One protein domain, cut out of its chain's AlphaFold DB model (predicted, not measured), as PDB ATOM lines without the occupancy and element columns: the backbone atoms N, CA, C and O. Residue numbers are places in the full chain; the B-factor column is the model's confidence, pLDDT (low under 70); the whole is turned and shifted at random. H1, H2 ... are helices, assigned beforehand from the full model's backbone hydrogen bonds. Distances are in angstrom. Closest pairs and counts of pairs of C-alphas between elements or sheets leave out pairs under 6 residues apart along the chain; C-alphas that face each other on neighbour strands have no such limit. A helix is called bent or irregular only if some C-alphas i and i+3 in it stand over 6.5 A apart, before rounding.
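AT A GLANCE: This is residues 357 to 477 of the 583 residues of an uncharacterized protein of Branchiostoma floridae (UniProt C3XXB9). Four helices fold back and forth in a zigzag series, H5, H4, H3 and H2, each running against the next, with H4 nearest the middle and H5 at the far end from H2. On H2 packs the four-residue helix H1, set among two long stretches of loop, residues 357 to 371 and 376 to 393. The series is well joined between H4 and H5 but more loosely between H2, H3 and H4, where few C-alphas come near each other. The printed part has 121 residues, with five named helices in the order H1, H2, H3, H4, H5 and no named strand; the class is all helix. It is compact, with a radius of gyration of the C-alphas of 14.5 A, and spans 40 by 33 by 23 A.

IN THESE COORDINATES: The longest helix, H5, has residues 458 to 477 and measures 28.9 A from first to last C-alpha; it begins at C-alpha 458, (214.671, 154.058, 192.763), and ends at C-alpha 477, (188.970, 143.607, 201.007). Before it along the chain comes H4, residues 434 to 450, 24.2 A long, with C-alpha 434 at (206.173, 138.715, 204.999). H3 has residues 413 to 428 and is 22.9 A long. H2 has residues 394 to 406 and is 18.4 A long. H1, residues 372 to 375, is 6.8 A long and begins at C-alpha 372, (218.655, 136.250, 197.532). H1 is irregular, but only just, with C-alphas 372 and 375 standing 6.8 A apart.

HOW THE PARTS SIT: H3, H4 and H5 make a bundle, helices grouped together, of the up and down kind, in which each runs against the one before it in the chain. H5 touches H4, and their closest C-alphas, those of His 468 and Met 440, are 5.9 A apart. These two form a helical hairpin, running opposite ways at a steep tilt of 43 degrees. H4 only just touches H3, with 3 pairs of C-alphas within 8 A, the closest being those of Val 437 and Asp 428 at 6.6 A. H4 touches H3 with residues 437 to 441 alone, and H3 touches H4 with residues 425 to 428 alone. H3 and H4 are also a helical hairpin, at a shallow tilt of 27 degrees, opposite ways. H3 and H5 are close but not clearly touching, with the closest C-alphas, those of Ser 417 and Leu 458, 7.2 A apart. H3 touches H2 with residues 415 to 422 alone, and the closest C-alphas are those of Val 415 and Val 405, 6.2 A apart. H2 and H3 form a helical hairpin at a shallow tilt of 7 degrees, opposite ways. H2 and H4 are close but not clearly touching; the C-alphas of Leu 394 and Trp 434, their closest, are 6.9 A apart. H1 touches H2, with the closest C-alphas, those of Pro 372 and Gly 400, 4.3 A apart. H1 is apart from H3, H4 and H5, and H2 is apart from H5. Helix packing is mostly aligned, but only just: of 3 touching pairs with a tilt, 2 are at a shallow one. In H2, H3, H4 and H5 every O i to N i+4 pair is within hydrogen-bond range, while H1 is too short for such a pair.

THE WHOLE: The outline is rounded, and the two C-alphas farthest apart, those of His 409 and Ser 477, are 45.3 A apart. The printed part has no cut. The link from H1 to H2 is long, with 18 residues, and the link from H3 to H4 is tight, with 5. The links from H2 to H3 and from H4 to H5 are short, with 6 and 7 residues. The mean pLDDT of the printed part is 85.6; it is under 70 in residues 362 to 367, 380 to 384, 409 to 411 and 473 to 477, of which 473 to 477 belong to H5.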
ATOM      1  N   TYR A 357     215.389 129.031 190.704       81.44
ATOM      2  CA  TYR A 357     216.728 128.481 190.892       81.44
ATOM      3  C   TYR A 357     217.105 128.437 192.367       81.44
ATOM      4  O   TYR A 357     216.817 129.358 193.138       81.44
ATOM      5  N   THR A 358     217.816 127.373 192.702       81.19
ATOM      6  CA  THR A 358     218.437 127.097 193.991       81.19
ATOM      7  C   THR A 358     219.961 127.166 193.874       81.19
ATOM      8  O   THR A 358     220.508 127.191 192.772       81.19
ATOM      9  N   ILE A 359     220.664 127.139 195.010       78.25
ATOM     10  CA  ILE A 359     222.138 127.090 195.049       78.25
ATOM     11  C   ILE A 359     222.734 125.863 194.331       78.25
ATOM     12  O   ILE A 359     223.859 125.917 193.839       78.25
ATOM     13  N   ASN A 360     221.975 124.766 194.243       75.62
ATOM     14  CA  ASN A 360     222.409 123.531 193.586       75.62
ATOM     15  C   ASN A 360     222.236 123.578 192.065       75.62
ATOM     16  O   ASN A 360     222.782 122.735 191.350       75.62
ATOM     17  N   ASP A 361     221.470 124.542 191.553       78.38
ATOM     18  CA  ASP A 361     221.322 124.697 190.122       78.38
ATOM     19  C   ASP A 361     222.581 125.329 189.538       78.38
ATOM     20  O   ASP A 361     223.076 126.353 190.006       78.38
ATOM     21  N   ASN A 362     223.087 124.750 188.447       68.75
ATOM     22  CA  ASN A 362     224.133 125.384 187.657       68.75
ATOM     23  C   ASN A 362     223.550 126.631 186.982       68.75
ATOM     24  O   ASN A 362     223.068 126.576 185.843       68.75
ATOM     25  N   ILE A 363     223.601 127.759 187.694       64.25
ATOM     26  CA  ILE A 363     223.280 129.090 187.190       64.25
ATOM     27  C   ILE A 363     224.339 129.407 186.135       64.25
ATOM     28  O   ILE A 363     225.399 129.974 186.394       64.25
ATOM     29  N   GLY A 364     224.095 128.969 184.901       57.03
ATOM     30  CA  GLY A 364     224.918 129.381 183.775       57.03
ATOM     31  C   GLY A 364     224.947 130.911 183.695       57.03
ATOM     32  O   GLY A 364     224.043 131.579 184.195       57.03
ATOM     33  N   ARG A 365     225.935 131.473 182.984       53.75
ATOM     34  CA  ARG A 365     226.163 132.928 182.774       53.75
ATOM     35  C   ARG A 365     224.986 133.733 182.174       53.75
ATOM     36  O   ARG A 365     225.180 134.839 181.686       53.75
ATOM     37  N   LYS A 366     223.791 133.154 182.088       57.00
ATOM     38  CA  LYS A 366     222.603 133.721 181.453       57.00
ATOM     39  C   LYS A 366     221.707 134.496 182.411       57.00
ATOM     40  O   LYS A 366     220.901 135.274 181.909       57.00
ATOM     41  N   VAL A 367     221.805 134.292 183.726       63.03
ATOM     42  CA  VAL A 367     220.951 135.031 184.661       63.03
ATOM     43  C   VAL A 367     221.657 136.316 185.086       63.03
ATOM     44  O   VAL A 367     222.793 136.284 185.549       63.03
ATOM     45  N   LYS A 368     221.005 137.453 184.821       74.94
ATOM     46  CA  LYS A 368     221.600 138.794 184.918       74.94
ATOM     47  C   LYS A 368     221.540 139.404 186.320       74.94
ATOM     48  O   LYS A 368     222.272 140.346 186.584       74.94
ATOM     49  N   VAL A 369     220.658 138.905 187.183       87.44
ATOM     50  CA  VAL A 369     220.338 139.518 188.479       87.44
ATOM     51  C   VAL A 369     220.456 138.461 189.562       87.44
ATOM     52  O   VAL A 369     219.852 137.408 189.420       87.44
ATOM     53  N   SER A 370     221.218 138.729 190.621       88.56
ATOM     54  CA  SER A 370     221.422 137.803 191.736       88.56
ATOM     55  C   SER A 370     220.220 137.770 192.680       88.56
ATOM     56  O   SER A 370     219.928 138.753 193.361       88.56
ATOM     57  N   TRP A 371     219.525 136.631 192.745       92.69
ATOM     58  CA  TRP A 371     218.415 136.449 193.684       92.69
ATOM     59  C   TRP A 371     218.906 136.064 195.082       92.69
ATOM     60  O   TRP A 371     219.957 135.425 195.194       92.69
ATOM     61  N   PRO A 372     218.185 136.436 196.157       92.69
ATOM     62  CA  PRO A 372     218.655 136.250 197.532       92.69
ATOM     63  C   PRO A 372     219.018 134.801 197.887       92.69
ATOM     64  O   PRO A 372     220.027 134.572 198.542       92.69
ATOM     65  N   GLN A 373     218.266 133.806 197.410       90.94
ATOM     66  CA  GLN A 373     218.502 132.394 197.736       90.94
ATOM     67  C   GLN A 373     219.744 131.782 197.069       90.94
ATOM     68  O   GLN A 373     220.160 130.691 197.443       90.94
ATOM     69  N   TRP A 374     220.350 132.434 196.072       86.94
ATOM     70  CA  TRP A 374     221.413 131.801 195.278       86.94
ATOM     71  C   TRP A 374     222.723 131.601 196.031       86.94
ATOM     72  O   TRP A 374     223.425 130.628 195.781       86.94
ATOM     73  N   ASN A 375     223.062 132.518 196.937       76.19
ATOM     74  CA  ASN A 375     224.346 132.516 197.643       76.19
ATOM     75  C   ASN A 375     224.221 132.061 199.100       76.19
ATOM     76  O   ASN A 375     225.135 132.263 199.913       76.19
ATOM     77  N   VAL A 376     223.088 131.454 199.453       78.12
ATOM     78  CA  VAL A 376     222.879 130.937 200.798       78.12
ATOM     79  C   VAL A 376     222.535 129.470 200.763       78.12
ATOM     80  O   VAL A 376     221.625 129.025 200.075       78.12
ATOM     81  N   HIS A 377     223.303 128.734 201.550       81.00
ATOM     82  CA  HIS A 377     223.030 127.360 201.894       81.00
ATOM     83  C   HIS A 377     222.479 127.358 203.314       81.00
ATOM     84  O   HIS A 377     223.138 127.874 204.222       81.00
ATOM     85  N   PHE A 378     221.303 126.769 203.506       79.88
ATOM     86  CA  PHE A 378     220.680 126.656 204.820       79.88
ATOM     87  C   PHE A 378     220.640 125.183 205.233       79.88
ATOM     88  O   PHE A 378     219.819 124.421 204.716       79.88
ATOM     89  N   PRO A 379     221.547 124.747 206.129       75.38
ATOM     90  CA  PRO A 379     221.546 123.379 206.630       75.38
ATOM     91  C   PRO A 379     220.179 123.029 207.230       75.38
ATOM     92  O   PRO A 379     219.631 123.796 208.016       75.38
ATOM     93  N   GLY A 380     219.623 121.877 206.849       69.25
ATOM     94  CA  GLY A 380     218.320 121.419 207.340       69.25
ATOM     95  C   GLY A 380     217.108 121.855 206.511       69.25
ATOM     96  O   GLY A 380     215.985 121.559 206.909       69.25
ATOM     97  N   HIS A 381     217.286 122.523 205.367       64.00
ATOM     98  CA  HIS A 381     216.201 122.766 204.405       64.00
ATOM     99  C   HIS A 381     216.449 122.038 203.079       64.00
ATOM    100  O   HIS A 381     217.518 122.146 202.480       64.00
ATOM    101  N   GLY A 382     215.446 121.285 202.617       62.19
ATOM    102  CA  GLY A 382     215.495 120.558 201.348       62.19
ATOM    103  C   GLY A 382     216.592 119.486 201.258       62.19
ATOM    104  O   GLY A 382     217.288 119.153 202.221       62.19
ATOM    105  N   LYS A 383     216.760 118.910 200.062       66.81
ATOM    106  CA  LYS A 383     217.878 117.999 199.773       66.81
ATOM    107  C   LYS A 383     219.143 118.825 199.526       66.81
ATOM    108  O   LYS A 383     219.266 119.468 198.486       66.81
ATOM    109  N   GLY A 384     220.075 118.785 200.476       69.88
ATOM    110  CA  GLY A 384     221.377 119.450 200.357       69.88
ATOM    111  C   GLY A 384     221.346 120.959 200.609       69.88
ATOM    112  O   GLY A 384     222.075 121.679 199.940       69.88
ATOM    113  N   GLY A 385     220.470 121.437 201.503       75.06
ATOM    114  CA  GLY A 385     220.448 122.837 201.957       75.06
ATOM    115  C   GLY A 385     220.015 123.861 200.906       75.06
ATOM    116  O   GLY A 385     220.188 125.065 201.109       75.06
ATOM    117  N   ALA A 386     219.491 123.384 199.774       79.56
ATOM    118  CA  ALA A 386     218.956 124.200 198.701       79.56
ATOM    119  C   ALA A 386     217.536 124.642 199.038       79.56
ATOM    120  O   ALA A 386     216.633 123.817 199.162       79.56
ATOM    121  N   VAL A 387     217.371 125.956 199.139       85.75
ATOM    122  CA  VAL A 387     216.100 126.615 199.428       85.75
ATOM    123  C   VAL A 387     215.657 127.355 198.175       85.75
ATOM    124  O   VAL A 387     216.462 128.026 197.521       85.75
ATOM    125  N   THR A 388     214.394 127.190 197.802       89.12
ATOM    126  CA  THR A 388     213.788 127.973 196.718       89.12
ATOM    127  C   THR A 388     213.471 129.386 197.200       89.12
ATOM    128  O   THR A 388     213.449 129.644 198.399       89.12
ATOM    129  N   TYR A 389     213.225 130.333 196.289       92.31
ATOM    130  CA  TYR A 389     212.872 131.689 196.717       92.31
ATOM    131  C   TYR A 389     211.658 131.677 197.655       92.31
ATOM    132  O   TYR A 389     211.724 132.259 198.723       92.31
ATOM    133  N   ASP A 390     210.605 130.934 197.305       92.06
ATOM    134  CA  ASP A 390     209.321 130.896 198.025       92.06
ATOM    135  C   ASP A 390     209.414 130.371 199.465       92.06
ATOM    136  O   ASP A 390     208.555 130.674 200.290       92.06
ATOM    137  N   GLU A 391     210.470 129.627 199.779       91.00
ATOM    138  CA  GLU A 391     210.742 129.066 201.105       91.00
ATOM    139  C   GLU A 391     211.614 129.991 201.973       91.00
ATOM    140  O   GLU A 391     211.932 129.656 203.116       91.00
ATOM    141  N   LEU A 392     212.034 131.152 201.457       91.88
ATOM    142  CA  LEU A 392     212.837 132.098 202.222       91.88
ATOM    143  C   LEU A 392     212.013 132.727 203.345       91.88
ATOM    144  O   LEU A 392     211.104 133.532 203.130       91.88
ATOM    145  N   THR A 393     212.412 132.438 204.577       93.31
ATOM    146  CA  THR A 393     212.013 133.257 205.721       93.31
ATOM    147  C   THR A 393     212.695 134.629 205.650       93.31
ATOM    148  O   THR A 393     213.742 134.788 205.019       93.31
ATOM    149  N   LEU A 394     212.134 135.626 206.333       95.06
ATOM    150  CA  LEU A 394     212.713 136.968 206.435       95.06
ATOM    151  C   LEU A 394     214.227 136.976 206.774       95.06
ATOM    152  O   LEU A 394     214.989 137.594 206.028       95.06
ATOM    153  N   PRO A 395     214.724 136.277 207.819       94.06
ATOM    154  CA  PRO A 395     216.160 136.272 208.116       94.06
ATOM    155  C   PRO A 395     216.998 135.612 207.012       94.06
ATOM    156  O   PRO A 395     218.105 136.069 206.716       94.06
ATOM    157  N   MET A 396     216.472 134.570 206.362       92.69
ATOM    158  CA  MET A 396     217.145 133.893 205.250       92.69
ATOM    159  C   MET A 396     217.276 134.816 204.035       92.69
ATOM    160  O   MET A 396     218.349 134.912 203.435       92.69
ATOM    161  N   PHE A 397     216.203 135.539 203.719       95.25
ATOM    162  CA  PHE A 397     216.182 136.549 202.673       95.25
ATOM    163  C   PHE A 397     217.230 137.636 202.919       95.25
ATOM    164  O   PHE A 397     218.038 137.912 202.033       95.25
ATOM    165  N   VAL A 398     217.268 138.213 204.126       95.69
ATOM    166  CA  VAL A 398     218.216 139.286 204.476       95.69
ATOM    167  C   VAL A 398     219.655 138.799 204.364       95.69
ATOM    168  O   VAL A 398     220.483 139.459 203.733       95.69
ATOM    169  N   CYS A 399     219.954 137.620 204.914       93.69
ATOM    170  CA  CYS A 399     221.281 137.020 204.808       93.69
ATOM    171  C   CYS A 399     221.695 136.830 203.341       93.69
ATOM    172  O   CYS A 399     222.829 137.130 202.967       93.69
ATOM    173  N   GLY A 400     220.779 136.351 202.499       92.88
ATOM    174  CA  GLY A 400     221.035 136.148 201.077       92.88
ATOM    175  C   GLY A 400     221.218 137.424 200.289       92.88
ATOM    176  O   GLY A 400     222.152 137.536 199.495       92.88
ATOM    177  N   PHE A 401     220.394 138.425 200.574       94.69
ATOM    178  CA  PHE A 401     220.524 139.742 199.980       94.69
ATOM    179  C   PHE A 401     221.888 140.360 200.311       94.69
ATOM    180  O   PHE A 401     222.606 140.794 199.410       94.69
ATOM    181  N   ILE A 402     222.289 140.352 201.585       94.00
ATOM    182  CA  ILE A 402     223.573 140.917 202.019       94.00
ATOM    183  C   ILE A 402     224.738 140.179 201.352       94.00
ATOM    184  O   ILE A 402     225.645 140.825 200.835       94.00
ATOM    185  N   ARG A 403     224.699 138.843 201.273       91.25
ATOM    186  CA  ARG A 403     225.728 138.071 200.556       91.25
ATOM    187  C   ARG A 403     225.808 138.428 199.073       91.25
ATOM    188  O   ARG A 403     226.908 138.502 198.534       91.25
ATOM    189  N   ASN A 404     224.676 138.691 198.421       90.75
ATOM    190  CA  ASN A 404     224.658 139.144 197.028       90.75
ATOM    191  C   ASN A 404     225.315 140.512 196.855       90.75
ATOM    192  O   ASN A 404     226.029 140.715 195.877       90.75
ATOM    193  N   VAL A 405     225.081 141.430 197.795       91.31
ATOM    194  CA  VAL A 405     225.719 142.751 197.803       91.31
ATOM    195  C   VAL A 405     227.221 142.626 198.065       91.31
ATOM    196  O   VAL A 405     228.020 143.231 197.359       91.31
ATOM    197  N   MET A 406     227.629 141.797 199.030       88.69
ATOM    198  CA  MET A 406     229.042 141.574 199.359       88.69
ATOM    199  C   MET A 406     229.820 140.859 198.247       88.69
ATOM    200  O   MET A 406     231.021 141.068 198.108       88.69
ATOM    201  N   GLY A 407     229.154 140.014 197.455       83.00
ATOM    202  CA  GLY A 407     229.759 139.337 196.306       83.00
ATOM    203  C   GLY A 407     230.074 140.267 195.127       83.00
ATOM    204  O   GLY A 407     230.783 139.870 194.202       83.00
ATOM    205  N   GLU A 408     229.574 141.505 195.132       79.94
ATOM    206  CA  GLU A 408     229.904 142.488 194.105       79.94
ATOM    207  C   GLU A 408     231.250 143.147 194.406       79.94
ATOM    208  O   GLU A 408     231.389 143.998 195.277       79.94
ATOM    209  N   HIS A 409     232.264 142.782 193.621       63.34
ATOM    210  CA  HIS A 409     233.652 143.237 193.766       63.34
ATOM    211  C   HIS A 409     233.886 144.750 193.571       63.34
ATOM    212  O   HIS A 409     235.033 145.196 193.570       63.34
ATOM    213  N   ARG A 410     232.840 145.556 193.364       66.19
ATOM    214  CA  ARG A 410     232.949 147.009 193.198       66.19
ATOM    215  C   ARG A 410     231.910 147.694 194.075       66.19
ATOM    216  O   ARG A 410     230.716 147.496 193.856       66.19
ATOM    217  N   LEU A 411     232.381 148.546 194.991       61.75
ATOM    218  CA  LEU A 411     231.599 149.497 195.799       61.75
ATOM    219  C   LEU A 411     230.972 150.577 194.903       61.75
ATOM    220  O   LEU A 411     231.283 151.760 194.979       61.75
ATOM    221  N   SER A 412     230.154 150.140 193.959       70.25
ATOM    222  CA  SER A 412     229.482 151.002 193.005       70.25
ATOM    223  C   SER A 412     228.254 151.630 193.656       70.25
ATOM    224  O   SER A 412     227.705 151.093 194.618       70.25
ATOM    225  N   SER A 413     227.778 152.737 193.090       79.75
ATOM    226  CA  SER A 413     226.492 153.361 193.439       79.75
ATOM    227  C   SER A 413     225.334 152.356 193.531       79.75
ATOM    228  O   SER A 413     224.411 152.547 194.316       79.75
ATOM    229  N   THR A 414     225.416 151.233 192.810       86.88
ATOM    230  CA  THR A 414     224.423 150.153 192.875       86.88
ATOM    231  C   THR A 414     224.352 149.445 194.231       86.88
ATOM    232  O   THR A 414     223.268 149.015 194.615       86.88
ATOM    233  N   VAL A 415     225.455 149.367 194.989       91.06
ATOM    234  CA  VAL A 415     225.463 148.805 196.351       91.06
ATOM    235  C   VAL A 415     224.602 149.659 197.271       91.06
ATOM    236  O   VAL A 415     223.770 149.126 198.002       91.06
ATOM    237  N   HIS A 416     224.765 150.983 197.194       89.81
ATOM    238  CA  HIS A 416     223.959 151.916 197.970       89.81
ATOM    239  C   HIS A 416     222.475 151.754 197.634       89.81
ATOM    240  O   HIS A 416     221.680 151.509 198.534       89.81
ATOM    241  N   SER A 417     222.106 151.775 196.348       92.62
ATOM    242  CA  SER A 417     220.706 151.607 195.942       92.62
ATOM    243  C   SER A 417     220.114 150.267 196.385       92.62
ATOM    244  O   SER A 417     218.991 150.226 196.877       92.62
ATOM    245  N   LYS A 418     220.869 149.165 196.293       93.56
ATOM    246  CA  LYS A 418     220.427 147.859 196.804       93.56
ATOM    247  C   LYS A 418     220.180 147.879 198.309       93.56
ATOM    248  O   LYS A 418     219.178 147.338 198.763       93.56
ATOM    249  N   LEU A 419     221.077 148.483 199.086       94.25
ATOM    250  CA  LEU A 419     220.907 148.587 200.534       94.25
ATOM    251  C   LEU A 419     219.732 149.496 200.911       94.25
ATOM    252  O   LEU A 419     219.019 149.164 201.855       94.25
ATOM    253  N   SER A 420     219.485 150.576 200.162       93.38
ATOM    254  CA  SER A 420     218.274 151.393 200.308       93.38
ATOM    255  C   SER A 420     217.018 150.551 200.090       93.38
ATOM    256  O   SER A 420     216.146 150.526 200.953       93.38
ATOM    257  N   VAL A 421     216.970 149.766 199.006       95.00
ATOM    258  CA  VAL A 421     215.840 148.861 198.737       95.00
ATOM    259  C   VAL A 421     215.687 147.813 199.840       95.00
ATOM    260  O   VAL A 421     214.570 147.515 200.246       95.00
ATOM    261  N   LEU A 422     216.781 147.260 200.373       96.50
ATOM    262  CA  LEU A 422     216.696 146.326 201.496       96.50
ATOM    263  C   LEU A 422     216.112 146.998 202.744       96.50
ATOM    264  O   LEU A 422     215.247 146.409 203.385       96.50
ATOM    265  N   ALA A 423     216.570 148.203 203.094       94.69
ATOM    266  CA  ALA A 423     216.052 148.944 204.242       94.69
ATOM    267  C   ALA A 423     214.542 149.185 204.112       94.69
ATOM    268  O   ALA A 423     213.793 148.971 205.063       94.69
ATOM    269  N   ASP A 424     214.103 149.527 202.909       94.00
ATOM    270  CA  ASP A 424     212.707 149.716 202.548       94.00
ATOM    271  C   ASP A 424     211.878 148.429 202.642       94.00
ATOM    272  O   ASP A 424     210.803 148.430 203.235       94.00
ATOM    273  N   VAL A 425     212.399 147.306 202.143       96.06
ATOM    274  CA  VAL A 425     211.763 145.983 202.271       96.06
ATOM    275  C   VAL A 425     211.658 145.571 203.744       96.06
ATOM    276  O   VAL A 425     210.640 145.017 204.159       96.06
ATOM    277  N   MET A 426     212.686 145.845 204.555       97.00
ATOM    278  CA  MET A 426     212.663 145.571 205.998       97.00
ATOM    279  C   MET A 426     211.659 146.444 206.724       97.00
ATOM    280  O   MET A 426     210.945 145.955 207.595       97.00
ATOM    281  N   TYR A 427     211.574 147.713 206.344       92.12
ATOM    282  CA  TYR A 427     210.564 148.613 206.862       92.12
ATOM    283  C   TYR A 427     209.159 148.128 206.485       92.12
ATOM    284  O   TYR A 427     208.306 148.018 207.361       92.12
ATOM    285  N   ASP A 428     208.924 147.734 205.235       92.69
ATOM    286  CA  ASP A 428     207.637 147.194 204.787       92.69
ATOM    287  C   ASP A 428     207.254 145.909 205.538       92.69
ATOM    288  O   ASP A 428     206.094 145.746 205.917       92.69
ATOM    289  N   ALA A 429     208.222 145.037 205.839       94.56
ATOM    290  CA  ALA A 429     208.012 143.819 206.630       94.56
ATOM    291  C   ALA A 429     207.584 144.081 208.085       94.56
ATOM    292  O   ALA A 429     207.109 143.163 208.748       94.56
ATOM    293  N   THR A 430     207.713 145.316 208.588       91.00
ATOM    294  CA  THR A 430     207.146 145.696 209.897       91.00
ATOM    295  C   THR A 430     205.652 146.030 209.837       91.00
ATOM    296  O   THR A 430     204.997 146.038 210.875       91.00
ATOM    297  N   TYR A 431     205.101 146.292 208.643       86.38
ATOM    298  CA  TYR A 431     203.698 146.693 208.454       86.38
ATOM    299  C   TYR A 431     202.858 145.677 207.687       86.38
ATOM    300  O   TYR A 431     201.637 145.668 207.837       86.38
ATOM    301  N   TYR A 432     203.485 144.879 206.830       90.00
ATOM    302  CA  TYR A 432     202.814 143.906 205.981       90.00
ATOM    303  C   TYR A 432     203.320 142.504 206.285       90.00
ATOM    304  O   TYR A 432     204.491 142.311 206.616       90.00
ATOM    305  N   ASP A 433     202.446 141.517 206.090       91.88
ATOM    306  CA  ASP A 433     202.833 140.116 206.175       91.88
ATOM    307  C   ASP A 433     204.004 139.827 205.240       91.88
ATOM    308  O   ASP A 433     204.025 140.255 204.078       91.88
ATOM    309  N   TRP A 434     204.964 139.046 205.743       94.50
ATOM    310  CA  TRP A 434     206.173 138.715 204.999       94.50
ATOM    311  C   TRP A 434     205.859 138.142 203.615       94.50
ATOM    312  O   TRP A 434     206.511 138.519 202.652       94.50
ATOM    313  N   SER A 435     204.821 137.314 203.475       93.94
ATOM    314  CA  SER A 435     204.402 136.752 202.185       93.94
ATOM    315  C   SER A 435     204.088 137.823 201.130       93.94
ATOM    316  O   SER A 435     204.467 137.669 199.970       93.94
ATOM    317  N   VAL A 436     203.456 138.933 201.525       94.06
ATOM    318  CA  VAL A 436     203.114 140.048 200.631       94.06
ATOM    319  C   VAL A 436     204.365 140.839 200.258       94.06
ATOM    320  O   VAL A 436     204.585 141.144 199.088       94.06
ATOM    321  N   VAL A 437     205.215 141.152 201.239       96.19
ATOM    322  CA  VAL A 437     206.481 141.873 201.012       96.19
ATOM    323  C   VAL A 437     207.434 141.057 200.140       96.19
ATOM    324  O   VAL A 437     208.098 141.579 199.246       96.19
ATOM    325  N   HIS A 438     207.466 139.753 200.365       95.19
ATOM    326  CA  HIS A 438     208.289 138.814 199.632       95.19
ATOM    327  C   HIS A 438     207.845 138.674 198.167       95.19
ATOM    328  O   HIS A 438     208.691 138.642 197.269       95.19
ATOM    329  N   GLU A 439     206.537 138.680 197.891       95.56
ATOM    330  CA  GLU A 439     206.005 138.704 196.520       95.56
ATOM    331  C   GLU A 439     206.219 140.063 195.830       95.56
ATOM    332  O   GLU A 439     206.528 140.134 194.631       95.56
ATOM    333  N   MET A 440     206.117 141.156 196.591       96.44
ATOM    334  CA  MET A 440     206.474 142.495 196.124       96.44
ATOM    335  C   MET A 440     207.928 142.513 195.642       96.44
ATOM    336  O   MET A 440     208.199 142.906 194.503       96.44
ATOM    337  N   TYR A 441     208.859 142.008 196.453       96.69
ATOM    338  CA  TYR A 441     210.267 141.975 196.077       96.69
ATOM    339  C   TYR A 441     210.519 141.051 194.876       96.69
ATOM    340  O   TYR A 441     211.287 141.401 193.979       96.69
ATOM    341  N   ALA A 442     209.813 139.919 194.779       95.81
ATOM    342  CA  ALA A 442     209.872 139.071 193.588       95.81
ATOM    343  C   ALA A 442     209.482 139.853 192.323       95.81
ATOM    344  O   ALA A 442     210.135 139.725 191.287       95.81
ATOM    345  N   SER A 443     208.461 140.713 192.409       95.75
ATOM    346  CA  SER A 443     208.016 141.580 191.308       95.75
ATOM    347  C   SER A 443     209.095 142.582 190.872       95.75
ATOM    348  O   SER A 443     209.287 142.792 189.666       95.75
ATOM    349  N   ILE A 444     209.841 143.150 191.827       96.00
ATOM    350  CA  ILE A 444     211.015 143.993 191.548       96.00
ATOM    351  C   ILE A 444     212.067 143.167 190.801       96.00
ATOM    352  O   ILE A 444     212.515 143.550 189.718       96.00
ATOM    353  N   MET A 445     212.403 141.986 191.324       95.06
ATOM    354  CA  MET A 445     213.414 141.103 190.740       95.06
ATOM    355  C   MET A 445     213.061 140.666 189.318       95.06
ATOM    356  O   MET A 445     213.913 140.715 188.435       95.06
ATOM    357  N   TYR A 446     211.803 140.318 189.048       93.94
ATOM    358  CA  TYR A 446     211.340 140.009 187.694       93.94
ATOM    359  C   TYR A 446     211.523 141.170 186.716       93.94
ATOM    360  O   TYR A 446     211.822 140.950 185.540       93.94
ATOM    361  N   SER A 447     211.306 142.397 187.179       93.50
ATOM    362  CA  SER A 447     211.434 143.591 186.347       93.50
ATOM    363  C   SER A 447     212.906 143.898 186.049       93.50
ATOM    364  O   SER A 447     213.255 144.158 184.895       93.50
ATOM    365  N   LEU A 448     213.787 143.719 187.038       92.75
ATOM    366  CA  LEU A 448     215.240 143.765 186.851       92.75
ATOM    367  C   LEU A 448     215.732 142.660 185.900       92.75
ATOM    368  O   LEU A 448     216.542 142.918 185.010       92.75
ATOM    369  N   GLU A 449     215.226 141.427 186.028       91.12
ATOM    370  CA  GLU A 449     215.597 140.302 185.153       91.12
ATOM    371  C   GLU A 449     215.249 140.565 183.686       91.12
ATOM    372  O   GLU A 449     216.015 140.220 182.780       91.12
ATOM    373  N   LYS A 450     214.088 141.185 183.452       89.69
ATOM    374  CA  LYS A 450     213.640 141.607 182.120       89.69
ATOM    375  C   LYS A 450     214.431 142.805 181.590       89.69
ATOM    376  O   LYS A 450     214.393 143.045 180.384       89.69
ATOM    377  N   GLY A 451     215.166 143.507 182.454       89.69
ATOM    378  CA  GLY A 451     215.858 144.750 182.130       89.69
ATOM    379  C   GLY A 451     214.895 145.916 181.923       89.69
ATOM    380  O   GLY A 451     215.168 146.766 181.083       89.69
ATOM    381  N   SER A 452     213.753 145.918 182.621       90.81
ATOM    382  CA  SER A 452     212.795 147.030 182.585       90.81
ATOM    383  C   SER A 452     213.337 148.279 183.278       90.81
ATOM    384  O   SER A 452     213.044 149.377 182.828       90.81
ATOM    385  N   PHE A 453     214.137 148.097 184.327       93.00
ATOM    386  CA  PHE A 453     214.873 149.147 185.031       93.00
ATOM    387  C   PHE A 453     216.163 148.563 185.621       93.00
ATOM    388  O   PHE A 453     216.378 147.342 185.571       93.00
ATOM    389  N   VAL A 454     217.032 149.420 186.153       93.25
ATOM    390  CA  VAL A 454     218.242 149.035 186.894       93.25
ATOM    391  C   VAL A 454     218.117 149.395 188.375       93.25
ATOM    392  O   VAL A 454     217.248 150.157 188.774       93.25
ATOM    393  N   TRP A 455     219.016 148.872 189.215       92.56
ATOM    394  CA  TRP A 455     219.023 149.163 190.657       92.56
ATOM    395  C   TRP A 455     219.138 150.655 191.000       92.56
ATOM    396  O   TRP A 455     218.765 151.036 192.100       92.56
ATOM    397  N   ALA A 456     219.664 151.482 190.093       91.88
ATOM    398  CA  ALA A 456     219.772 152.925 190.298       91.88
ATOM    399  C   ALA A 456     218.423 153.661 190.177       91.88
ATOM    400  O   ALA A 456     218.294 154.758 190.716       91.88
ATOM    401  N   ASP A 457     217.427 153.060 189.521       93.38
ATOM    402  CA  ASP A 457     216.138 153.686 189.223       93.38
ATOM    403  C   ASP A 457     215.170 153.511 190.407       93.38
ATOM    404  O   ASP A 457     214.208 152.741 190.346       93.38
ATOM    405  N   LEU A 458     215.451 154.193 191.523       91.81
ATOM    406  CA  LEU A 458     214.671 154.058 192.763       91.81
ATOM    407  C   LEU A 458     213.186 154.410 192.568       91.81
ATOM    408  O   LEU A 458     212.329 153.703 193.090       91.81
ATOM    409  N   ASP A 459     212.872 155.409 191.740       90.62
ATOM    410  CA  ASP A 459     211.486 155.817 191.460       90.62
ATOM    411  C   ASP A 459     210.669 154.711 190.766       90.62
ATOM    412  O   ASP A 459     209.484 154.521 191.053       90.62
ATOM    413  N   GLU A 460     211.292 153.942 189.866       94.69
ATOM    414  CA  GLU A 460     210.639 152.812 189.190       94.69
ATOM    415  C   GLU A 460     210.414 151.648 190.161       94.69
ATOM    416  O   GLU A 460     209.366 150.993 190.135       94.69
ATOM    417  N   ILE A 461     211.374 151.416 191.063       94.50
ATOM    418  CA  ILE A 461     211.248 150.426 192.134       94.50
ATOM    419  C   ILE A 461     210.089 150.801 193.062       94.50
ATOM    420  O   ILE A 461     209.225 149.959 193.329       94.50
ATOM    421  N   ASP A 462     210.014 152.060 193.483       91.44
ATOM    422  CA  ASP A 462     208.920 152.577 194.300       91.44
ATOM    423  C   ASP A 462     207.580 152.502 193.565       91.44
ATOM    424  O   ASP A 462     206.577 152.097 194.149       91.44
ATOM    425  N   GLY A 463     207.560 152.754 192.254       91.50
ATOM    426  CA  GLY A 463     206.381 152.551 191.416       91.50
ATOM    427  C   GLY A 463     205.878 151.098 191.404       91.50
ATOM    428  O   GLY A 463     204.662 150.860 191.429       91.50
ATOM    429  N   VAL A 464     206.785 150.112 191.389       94.56
ATOM    430  CA  VAL A 464     206.435 148.684 191.509       94.56
ATOM    431  C   VAL A 464     205.907 148.368 192.905       94.56
ATOM    432  O   VAL A 464     204.855 147.728 193.007       94.56
ATOM    433  N   ARG A 465     206.585 148.837 193.962       94.12
ATOM    434  CA  ARG A 465     206.162 148.671 195.366       94.12
ATOM    435  C   ARG A 465     204.752 149.202 195.582       94.12
ATOM    436  O   ARG A 465     203.863 148.473 196.021       94.12
ATOM    437  N   ASP A 466     204.524 150.443 195.173       87.62
ATOM    438  CA  ASP A 466     203.245 151.133 195.266       87.62
ATOM    439  C   ASP A 466     202.123 150.359 194.586       87.62
ATOM    440  O   ASP A 466     201.055 150.145 195.169       87.62
ATOM    441  N   ARG A 467     202.354 149.934 193.339       90.62
ATOM    442  CA  ARG A 467     201.369 149.171 192.572       90.62
ATOM    443  C   ARG A 467     201.065 147.842 193.251       90.62
ATOM    444  O   ARG A 467     199.894 147.489 193.369       90.62
ATOM    445  N   HIS A 468     202.096 147.145 193.726       92.75
ATOM    446  CA  HIS A 468     201.947 145.859 194.392       92.75
ATOM    447  C   HIS A 468     201.084 145.980 195.653       92.75
ATOM    448  O   HIS A 468     200.086 145.273 195.784       92.75
ATOM    449  N   TYR A 469     201.386 146.935 196.537       88.44
ATOM    450  CA  TYR A 469     200.620 147.128 197.772       88.44
ATOM    451  C   TYR A 469     199.202 147.655 197.537       88.44
ATOM    452  O   TYR A 469     198.288 147.311 198.288       88.44
ATOM    453  N   ARG A 470     198.976 148.461 196.490       84.25
ATOM    454  CA  ARG A 470     197.615 148.862 196.088       84.25
ATOM    455  C   ARG A 470     196.788 147.651 195.652       84.25
ATOM    456  O   ARG A 470     195.647 147.503 196.083       84.25
ATOM    457  N   THR A 471     197.361 146.763 194.839       85.12
ATOM    458  CA  THR A 471     196.667 145.554 194.376       85.12
ATOM    459  C   THR A 471     196.457 144.551 195.512       85.12
ATOM    460  O   THR A 471     195.351 144.035 195.660       85.12
ATOM    461  N   ALA A 472     197.456 144.331 196.372       81.25
ATOM    462  CA  ALA A 472     197.347 143.427 197.518       81.25
ATOM    463  C   ALA A 472     196.238 143.857 198.500       81.25
ATOM    464  O   ALA A 472     195.409 143.033 198.890       81.25
ATOM    465  N   GLY A 473     196.148 145.155 198.820       69.12
ATOM    466  CA  GLY A 473     195.079 145.692 199.672       69.12
ATOM    467  C   GLY A 473     193.679 145.531 199.064       69.12
ATOM    468  O   GLY A 473     192.719 145.222 199.771       69.12
ATOM    469  N   ALA A 474     193.555 145.649 197.737       66.00
ATOM    470  CA  ALA A 474     192.284 145.429 197.049       66.00
ATOM    471  C   ALA A 474     191.816 143.964 197.127       66.00
ATOM    472  O   ALA A 474     190.617 143.709 197.262       66.00
ATOM    473  N   HIS A 475     192.738 142.996 197.078       57.91
ATOM    474  CA  HIS A 475     192.396 141.571 197.156       57.91
ATOM    475  C   HIS A 475     191.991 141.118 198.563       57.91
ATOM    476  O   HIS A 475     191.104 140.273 198.679       57.91
ATOM    477  N   GLN A 476     192.551 141.715 199.618       55.16
ATOM    478  CA  GLN A 476     192.146 141.399 200.993       55.16
ATOM    479  C   GLN A 476     190.729 141.901 201.317       55.16
ATOM    480  O   GLN A 476     189.965 141.203 201.979       55.16
ATOM    481  N   SER A 477     190.319 143.054 200.771       52.84
ATOM    482  CA  SER A 477     188.970 143.607 201.007       52.84
ATOM    483  C   SER A 477     187.826 142.749 200.436       52.84
ATOM    484  O   SER A 477     186.708 142.760 200.955       52.84
TER     485      SER A 477